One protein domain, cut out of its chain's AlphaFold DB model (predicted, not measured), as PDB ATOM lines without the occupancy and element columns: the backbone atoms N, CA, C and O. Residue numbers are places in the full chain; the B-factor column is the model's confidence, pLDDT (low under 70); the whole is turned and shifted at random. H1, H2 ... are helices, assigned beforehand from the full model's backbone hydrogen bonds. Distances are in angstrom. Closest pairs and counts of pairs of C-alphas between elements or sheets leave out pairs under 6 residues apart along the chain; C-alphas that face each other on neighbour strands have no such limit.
ATOM      1  N   ARG A   4     144.474 132.252 132.356       63.12
ATOM      2  CA  ARG A   4     143.509 132.828 131.412       63.12
ATOM      3  C   ARG A   4     143.500 134.356 131.439       63.12
ATOM      4  O   ARG A   4     143.294 134.945 130.388       63.12
ATOM      5  N   SER A   5     143.784 134.981 132.588       58.28
ATOM      6  CA  SER A   5     143.972 136.439 132.689       58.28
ATOM      7  C   SER A   5     145.126 136.901 131.804       58.28
ATOM      8  O   SER A   5     144.938 137.785 130.985       58.28
ATOM      9  N   LEU A   6     146.272 136.220 131.874       60.97
ATOM     10  CA  LEU A   6     147.468 136.559 131.093       60.97
ATOM     11  C   LEU A   6     147.280 136.396 129.575       60.97
ATOM     12  O   LEU A   6     147.960 137.056 128.798       60.97
ATOM     13  N   TRP A   7     146.400 135.484 129.150       59.34
ATOM     14  CA  TRP A   7     146.164 135.189 127.730       59.34
ATOM     15  C   TRP A   7     145.019 136.004 127.108       59.34
ATOM     16  O   TRP A   7     144.992 136.149 125.888       59.34
ATOM     17  N   LEU A   8     144.071 136.507 127.907       57.47
ATOM     18  CA  LEU A   8     142.885 137.240 127.425       57.47
ATOM     19  C   LEU A   8     142.880 138.719 127.812       57.47
ATOM     20  O   LEU A   8     142.347 139.535 127.064       57.47
ATOM     21  N   ASN A   9     143.460 139.071 128.958       61.28
ATOM     22  CA  ASN A   9     143.530 140.447 129.422       61.28
ATOM     23  C   ASN A   9     144.891 141.034 129.050       61.28
ATOM     24  O   ASN A   9     145.937 140.425 129.271       61.28
ATOM     25  N   PHE A  10     144.886 142.251 128.510       59.72
ATOM     26  CA  PHE A  10     146.111 143.029 128.371       59.72
ATOM     27  C   PHE A  10     146.551 143.494 129.763       59.72
ATOM     28  O   PHE A  10     146.033 144.475 130.292       59.72
ATOM     29  N   GLU A  11     147.485 142.772 130.376       68.44
ATOM     30  CA  GLU A  11     148.120 143.195 131.624       68.44
ATOM     31  C   GLU A  11     149.230 144.213 131.316       68.44
ATOM     32  O   GLU A  11     150.148 143.948 130.539       68.44
ATOM     33  N   VAL A  12     149.150 145.399 131.925       71.50
ATOM     34  CA  VAL A  12     150.201 146.424 131.865       71.50
ATOM     35  C   VAL A  12     150.896 146.460 133.218       71.50
ATOM     36  O   VAL A  12     150.255 146.680 134.242       71.50
ATOM     37  N   THR A  13     152.213 146.258 133.224       78.00
ATOM     38  CA  THR A  13     153.042 146.437 134.421       78.00
ATOM     39  C   THR A  13     153.776 147.767 134.314       78.00
ATOM     40  O   THR A  13     154.517 147.987 133.358       78.00
ATOM     41  N   LEU A  14     153.568 148.649 135.290       79.12
ATOM     42  CA  LEU A  14     154.256 149.933 135.392       79.12
ATOM     43  C   LEU A  14     155.315 149.851 136.494       79.12
ATOM     44  O   LEU A  14     155.020 149.409 137.603       79.12
ATOM     45  N   VAL A  15     156.529 150.304 136.195       83.50
ATOM     46  CA  VAL A  15     157.572 150.524 137.203       83.50
ATOM     47  C   VAL A  15     157.607 152.015 137.505       83.50
ATOM     48  O   VAL A  15     157.723 152.824 136.588       83.50
ATOM     49  N   VAL A  16     157.477 152.367 138.782       86.94
ATOM     50  CA  VAL A  16     157.477 153.756 139.251       86.94
ATOM     51  C   VAL A  16     158.668 153.954 140.183       86.94
ATOM     52  O   VAL A  16     158.803 153.218 141.157       86.94
ATOM     53  N   ASP A  17     159.512 154.939 139.875       86.00
ATOM     54  CA  ASP A  17     160.665 155.356 140.687       86.00
ATOM     55  C   ASP A  17     160.387 156.735 141.308       86.00
ATOM     56  O   ASP A  17     160.995 157.744 140.961       86.00
ATOM     57  N   ASP A  18     159.365 156.782 142.167       92.69
ATOM     58  CA  ASP A  18     158.960 157.973 142.915       92.69
ATOM     59  C   ASP A  18     158.760 157.603 144.393       92.69
ATOM     60  O   ASP A  18     157.966 156.721 144.742       92.69
ATOM     61  N   ALA A  19     159.522 158.250 145.274       90.81
ATOM     62  CA  ALA A  19     159.569 157.907 146.694       90.81
ATOM     63  C   ALA A  19     158.262 158.235 147.439       90.81
ATOM     64  O   ALA A  19     157.871 157.504 148.349       90.81
ATOM     65  N   GLU A  20     157.570 159.311 147.057       93.62
ATOM     66  CA  GLU A  20     156.322 159.718 147.707       93.62
ATOM     67  C   GLU A  20     155.184 158.773 147.309       93.62
ATOM     68  O   GLU A  20     154.469 158.243 148.163       93.62
ATOM     69  N   PHE A  21     155.065 158.485 146.014       91.56
ATOM     70  CA  PHE A  21     154.086 157.544 145.487       91.56
ATOM     71  C   PHE A  21     154.274 156.139 146.067       91.56
ATOM     72  O   PHE A  21     153.311 155.502 146.499       91.56
ATOM     73  N   THR A  22     155.514 155.646 146.112       93.00
ATOM     74  CA  THR A  22     155.807 154.313 146.661       93.00
ATOM     75  C   THR A  22     155.482 154.220 148.152       93.00
ATOM     76  O   THR A  22     154.978 153.186 148.593       93.00
ATOM     77  N   GLN A  23     155.670 155.299 148.919       93.75
ATOM     78  CA  GLN A  23     155.266 155.355 150.325       93.75
ATOM     79  C   GLN A  23     153.740 155.305 150.494       93.75
ATOM     80  O   GLN A  23     153.240 154.558 151.338       93.75
ATOM     81  N   GLN A  24     152.987 156.048 149.678       94.50
ATOM     82  CA  GLN A  24     151.520 156.011 149.706       94.50
ATOM     83  C   GLN A  24     150.986 154.620 149.332       94.50
ATOM     84  O   GLN A  24     150.103 154.084 150.006       94.50
ATOM     85  N   LEU A  25     151.562 154.002 148.296       93.75
ATOM     86  CA  LEU A  25     151.211 152.649 147.870       93.75
ATOM     87  C   LEU A  25     151.506 151.615 148.964       93.75
ATOM     88  O   LEU A  25     150.709 150.701 149.182       93.75
ATOM     89  N   TYR A  26     152.623 151.773 149.675       93.94
ATOM     90  CA  TYR A  26     152.978 150.912 150.798       93.94
ATOM     91  C   TYR A  26     151.945 150.983 151.930       93.94
ATOM     92  O   TYR A  26     151.494 149.945 152.415       93.94
ATOM     93  N   TRP A  27     151.511 152.184 152.324       96.00
ATOM     94  CA  TRP A  27     150.484 152.331 153.362       96.00
ATOM     95  C   TRP A  27     149.141 151.730 152.951       96.00
ATOM     96  O   TRP A  27     148.508 151.046 153.757       96.00
ATOM     97  N   LEU A  28     148.738 151.920 151.694       94.56
ATOM     98  CA  LEU A  28     147.535 151.292 151.151       94.56
ATOM     99  C   LEU A  28     147.633 149.759 151.205       94.56
ATOM    100  O   LEU A  28     146.693 149.080 151.619       94.56
ATOM    101  N   GLN A  29     148.787 149.204 150.827       95.56
ATOM    102  CA  GLN A  29     149.033 147.768 150.906       95.56
ATOM    103  C   GLN A  29     148.944 147.258 152.352       95.56
ATOM    104  O   GLN A  29     148.324 146.222 152.597       95.56
ATOM    105  N   GLU A  30     149.532 147.971 153.315       96.19
ATOM    106  CA  GLU A  30     149.423 147.625 154.734       96.19
ATOM    107  C   GLU A  30     147.970 147.612 155.220       96.19
ATOM    108  O   GLU A  30     147.588 146.715 155.974       96.19
ATOM    109  N   GLU A  31     147.157 148.584 154.807       96.31
ATOM    110  CA  GLU A  31     145.738 148.628 155.159       96.31
ATOM    111  C   GLU A  31     144.994 147.403 154.615       96.31
ATOM    112  O   GLU A  31     144.278 146.730 155.363       96.31
ATOM    113  N   TYR A  32     145.229 147.042 153.353       94.62
ATOM    114  CA  TYR A  32     144.644 145.839 152.760       94.62
ATOM    115  C   TYR A  32     145.084 144.565 153.471       94.62
ATOM    116  O   TYR A  32     144.260 143.685 153.709       94.62
ATOM    117  N   ILE A  33     146.355 144.464 153.868       93.50
ATOM    118  CA  ILE A  33     146.842 143.323 154.650       93.50
ATOM    119  C   ILE A  33     146.119 143.261 156.001       93.50
ATOM    120  O   ILE A  33     145.651 142.187 156.380       93.50
ATOM    121  N   LYS A  34     145.962 144.395 156.695       94.12
ATOM    122  CA  LYS A  34     145.265 144.478 157.993       94.12
ATOM    123  C   LYS A  34     143.784 144.103 157.894       94.12
ATOM    124  O   LYS A  34     143.248 143.520 158.833       94.12
ATOM    125  N   GLN A  35     143.133 144.416 156.777       93.62
ATOM    126  CA  GLN A  35     141.730 144.070 156.514       93.62
ATOM    127  C   GLN A  35     141.558 142.671 155.901       93.62
ATOM    128  O   GLN A  35     140.439 142.163 155.803       93.62
ATOM    129  N   SER A  36     142.647 142.027 155.481       91.19
ATOM    130  CA  SER A  36     142.600 140.697 154.884       91.19
ATOM    131  C   SER A  36     142.446 139.598 155.936       91.19
ATOM    132  O   SER A  36     142.824 139.732 157.098       91.19
ATOM    133  N   THR A  37     141.902 138.459 155.512       87.56
ATOM    134  CA  THR A  37     141.877 137.245 156.332       87.56
ATOM    135  C   THR A  37     142.936 136.278 155.831       87.56
ATOM    136  O   THR A  37     142.961 135.929 154.649       87.56
ATOM    137  N   GLN A  38     143.784 135.792 156.735       86.88
ATOM    138  CA  GLN A  38     144.778 134.787 156.391       86.88
ATOM    139  C   GLN A  38     144.101 133.463 156.016       86.88
ATOM    140  O   GLN A  38     143.311 132.896 156.775       86.88
ATOM    141  N   VAL A  39     144.433 132.952 154.832       86.00
ATOM    142  CA  VAL A  39     143.892 131.686 154.336       86.00
ATOM    143  C   VAL A  39     144.712 130.527 154.898       86.00
ATOM    144  O   VAL A  39     145.861 130.314 154.521       86.00
ATOM    145  N   ASP A  40     144.100 129.750 155.790       85.44
ATOM    146  CA  ASP A  40     144.665 128.502 156.307       85.44
ATOM    147  C   ASP A  40     144.279 127.328 155.396       85.44
ATOM    148  O   ASP A  40     143.098 127.045 155.185       85.44
ATOM    149  N   LYS A  41     145.279 126.613 154.874       80.81
ATOM    150  CA  LYS A  41     145.093 125.493 153.940       80.81
ATOM    151  C   LYS A  41     144.353 124.297 154.552       80.81
ATOM    152  O   LYS A  41     143.602 123.628 153.841       80.81
ATOM    153  N   HIS A  42     144.555 124.009 155.836       80.75
ATOM    154  CA  HIS A  42     143.880 122.915 156.535       80.75
ATOM    155  C   HIS A  42     142.403 123.251 156.744       80.75
ATOM    156  O   HIS A  42     141.546 122.491 156.289       80.75
ATOM    157  N   LYS A  43     142.104 124.443 157.280       77.50
ATOM    158  CA  LYS A  43     140.719 124.927 157.438       77.50
ATOM    159  C   LYS A  43     140.007 125.101 156.096       77.50
ATOM    160  O   LYS A  43     138.816 124.827 155.975       77.50
ATOM    161  N   TRP A  44     140.726 125.530 155.057       77.31
ATOM    162  CA  TRP A  44     140.183 125.655 153.702       77.31
ATOM    163  C   TRP A  44     139.748 124.300 153.126       77.31
ATOM    164  O   TRP A  44     138.726 124.205 152.446       77.31
ATOM    165  N   ARG A  45     140.486 123.225 153.429       72.69
ATOM    166  CA  ARG A  45     140.191 121.871 152.938       72.69
ATOM    167  C   ARG A  45     139.018 121.207 153.672       72.69
ATOM    168  O   ARG A  45     138.315 120.398 153.063       72.69
ATOM    169  N   GLU A  46     138.784 121.578 154.928       76.06
ATOM    170  CA  GLU A  46     137.667 121.097 155.759       76.06
ATOM    171  C   GLU A  46     136.303 121.691 155.377       76.06
ATOM    172  O   GLU A  46     135.268 121.155 155.774       76.06
ATOM    173  N   ARG A  47     136.268 122.748 154.550       70.19
ATOM    174  CA  ARG A  47     135.014 123.303 154.017       70.19
ATOM    175  C   ARG A  47     134.204 122.210 153.312       70.19
ATOM    176  O   ARG A  47     134.723 121.483 152.461       70.19
ATOM    177  N   GLY A  48     132.926 122.092 153.678       69.88
ATOM    178  CA  GLY A  48     132.037 121.034 153.195       69.88
ATOM    179  C   GLY A  48     131.921 120.992 151.666       69.88
ATOM    180  O   GLY A  48     131.985 122.021 150.992       69.88
ATOM    181  N   MET A  49     131.713 119.792 151.110       65.19
ATOM    182  CA  MET A  49     131.633 119.560 149.655       65.19
ATOM    183  C   MET A  49     130.600 120.442 148.936       65.19
ATOM    184  O   MET A  49     130.801 120.775 147.772       65.19
ATOM    185  N   VAL A  50     129.547 120.872 149.635       67.06
ATOM    186  CA  VAL A  50     128.505 121.768 149.107       67.06
ATOM    187  C   VAL A  50     129.065 123.150 148.745       67.06
ATOM    188  O   VAL A  50     128.733 123.679 147.688       67.06
ATOM    189  N   HIS A  51     129.971 123.709 149.556       67.50
ATOM    190  CA  HIS A  51     130.578 125.019 149.279       67.50
ATOM    191  C   HIS A  51     131.483 124.954 148.039       67.50
ATOM    192  O   HIS A  51     131.407 125.808 147.163       67.50
ATOM    193  N   ARG A  52     132.248 123.861 147.901       67.56
ATOM    194  CA  ARG A  52     133.082 123.595 146.715       67.56
ATOM    195  C   ARG A  52     132.265 123.386 145.436       67.56
ATOM    196  O   ARG A  52     132.733 123.729 144.353       67.56
ATOM    197  N   PHE A  53     131.076 122.789 145.540       69.19
ATOM    198  CA  PHE A  53     130.189 122.592 144.392       69.19
ATOM    199  C   PHE A  53     129.568 123.915 143.930       69.19
ATOM    200  O   PHE A  53     129.583 124.205 142.738       69.19
ATOM    201  N   LEU A  54     129.101 124.753 144.864       73.81
ATOM    202  CA  LEU A  54     128.551 126.072 144.538       73.81
ATOM    203  C   LEU A  54     129.600 127.009 143.934       73.81
ATOM    204  O   LEU A  54     129.308 127.638 142.924       73.81
ATOM    205  N   GLU A  55     130.824 127.055 144.472       68.62
ATOM    206  CA  GLU A  55     131.919 127.840 143.875       68.62
ATOM    207  C   GLU A  55     132.151 127.452 142.405       68.62
ATOM    208  O   GLU A  55     132.215 128.317 141.533       68.62
ATOM    209  N   ARG A  56     132.198 126.149 142.098       66.00
ATOM    210  CA  ARG A  56     132.337 125.657 140.716       66.00
ATOM    211  C   ARG A  56     131.146 126.025 139.831       66.00
ATOM    212  O   ARG A  56     131.357 126.357 138.667       66.00
ATOM    213  N   SER A  57     129.927 126.008 140.370       69.31
ATOM    214  CA  SER A  57     128.737 126.476 139.653       69.31
ATOM    215  C   SER A  57     128.788 127.979 139.374       69.31
ATOM    216  O   SER A  57     128.448 128.393 138.275       69.31
ATOM    217  N   PHE A  58     129.284 128.802 140.302       67.75
ATOM    218  CA  PHE A  58     129.490 130.236 140.065       67.75
ATOM    219  C   PHE A  58     130.575 130.512 139.017       67.75
ATOM    220  O   PHE A  58     130.407 131.406 138.191       67.75
ATOM    221  N   TYR A  59     131.643 129.711 138.965       62.81
ATOM    222  CA  TYR A  59     132.646 129.814 137.898       62.81
ATOM    223  C   TYR A  59     132.091 129.518 136.496       62.81
ATOM    224  O   TYR A  59     132.669 130.000 135.524       62.81
ATOM    225  N   LEU A  60     130.978 128.783 136.365       65.44
ATOM    226  CA  LEU A  60     130.279 128.622 135.079       65.44
ATOM    227  C   LEU A  60     129.557 129.907 134.639       65.44
ATOM    228  O   LEU A  60     129.355 130.096 133.444       65.44
ATOM    229  N   PHE A  61     129.214 130.795 135.577       61.94
ATOM    230  CA  PHE A  61     128.586 132.097 135.307       61.94
ATOM    231  C   PHE A  61     129.583 133.268 135.290       61.94
ATOM    232  O   PHE A  61     129.274 134.318 134.740       61.94
ATOM    233  N   SER A  62     130.801 133.073 135.807       57.12
ATOM    234  CA  SER A  62     131.910 134.036 135.721       57.12
ATOM    235  C   SER A  62     132.281 134.519 134.307       57.12
ATOM    236  O   SER A  62     132.762 135.640 134.228       57.12
ATOM    237  N   PRO A  63     132.116 133.762 133.202       52.62
ATOM    238  CA  PRO A  63     132.386 134.304 131.872       52.62
ATOM    239  C   PRO A  63     131.267 135.217 131.337       52.62
ATOM    240  O   PRO A  63     131.398 135.716 130.224       52.62
TER     241      PRO A  63
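This is residues 4 to 63 of the 65 residues of a protein of Vibrio sp. JCM 19236 (UniProt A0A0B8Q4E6). The chain is drawn out into a flat, open ring round an empty middle, with the longest helix, H2, and H4 as its larger pieces and the short H3 between them. An unnamed stretch, residues 9 to 18, runs back from H2 to the short H1, and the ring nearly closes where C-alphas 4 and 63 are 11.2 A apart. The 60 printed residues hold four named helices, H1 to H4 in chain order, and no named strand; the class is all helix. The whole is extended, with a radius of gyration of the C-alphas of 17.9 A and spans of 48 by 31 by 16 A.

H2, residues 19 to 35, is 24.6 A long from C-alpha 19 at (159.569, 157.907, 146.694). H3 is residues 41 to 46, 8.8 A; H4 is residues 49 to 61, 19.3 A, ending at (128.586, 132.097, 135.307). H1 is residues 4 to 8, 6.0 A.

H2 touches no helix and is apart from H1, H3 and H4; these three are also apart from each other. In H1, H2 and H3 every O i to N i+4 pair is within hydrogen-bond range; in H4, 8 of 9.

C-alphas 19 and 50 are the two farthest apart, 47.7 A. The printed part has no cut. No link is long. Residues 4 to 11, 48 to 53 and 55 to 63 have pLDDT under 70.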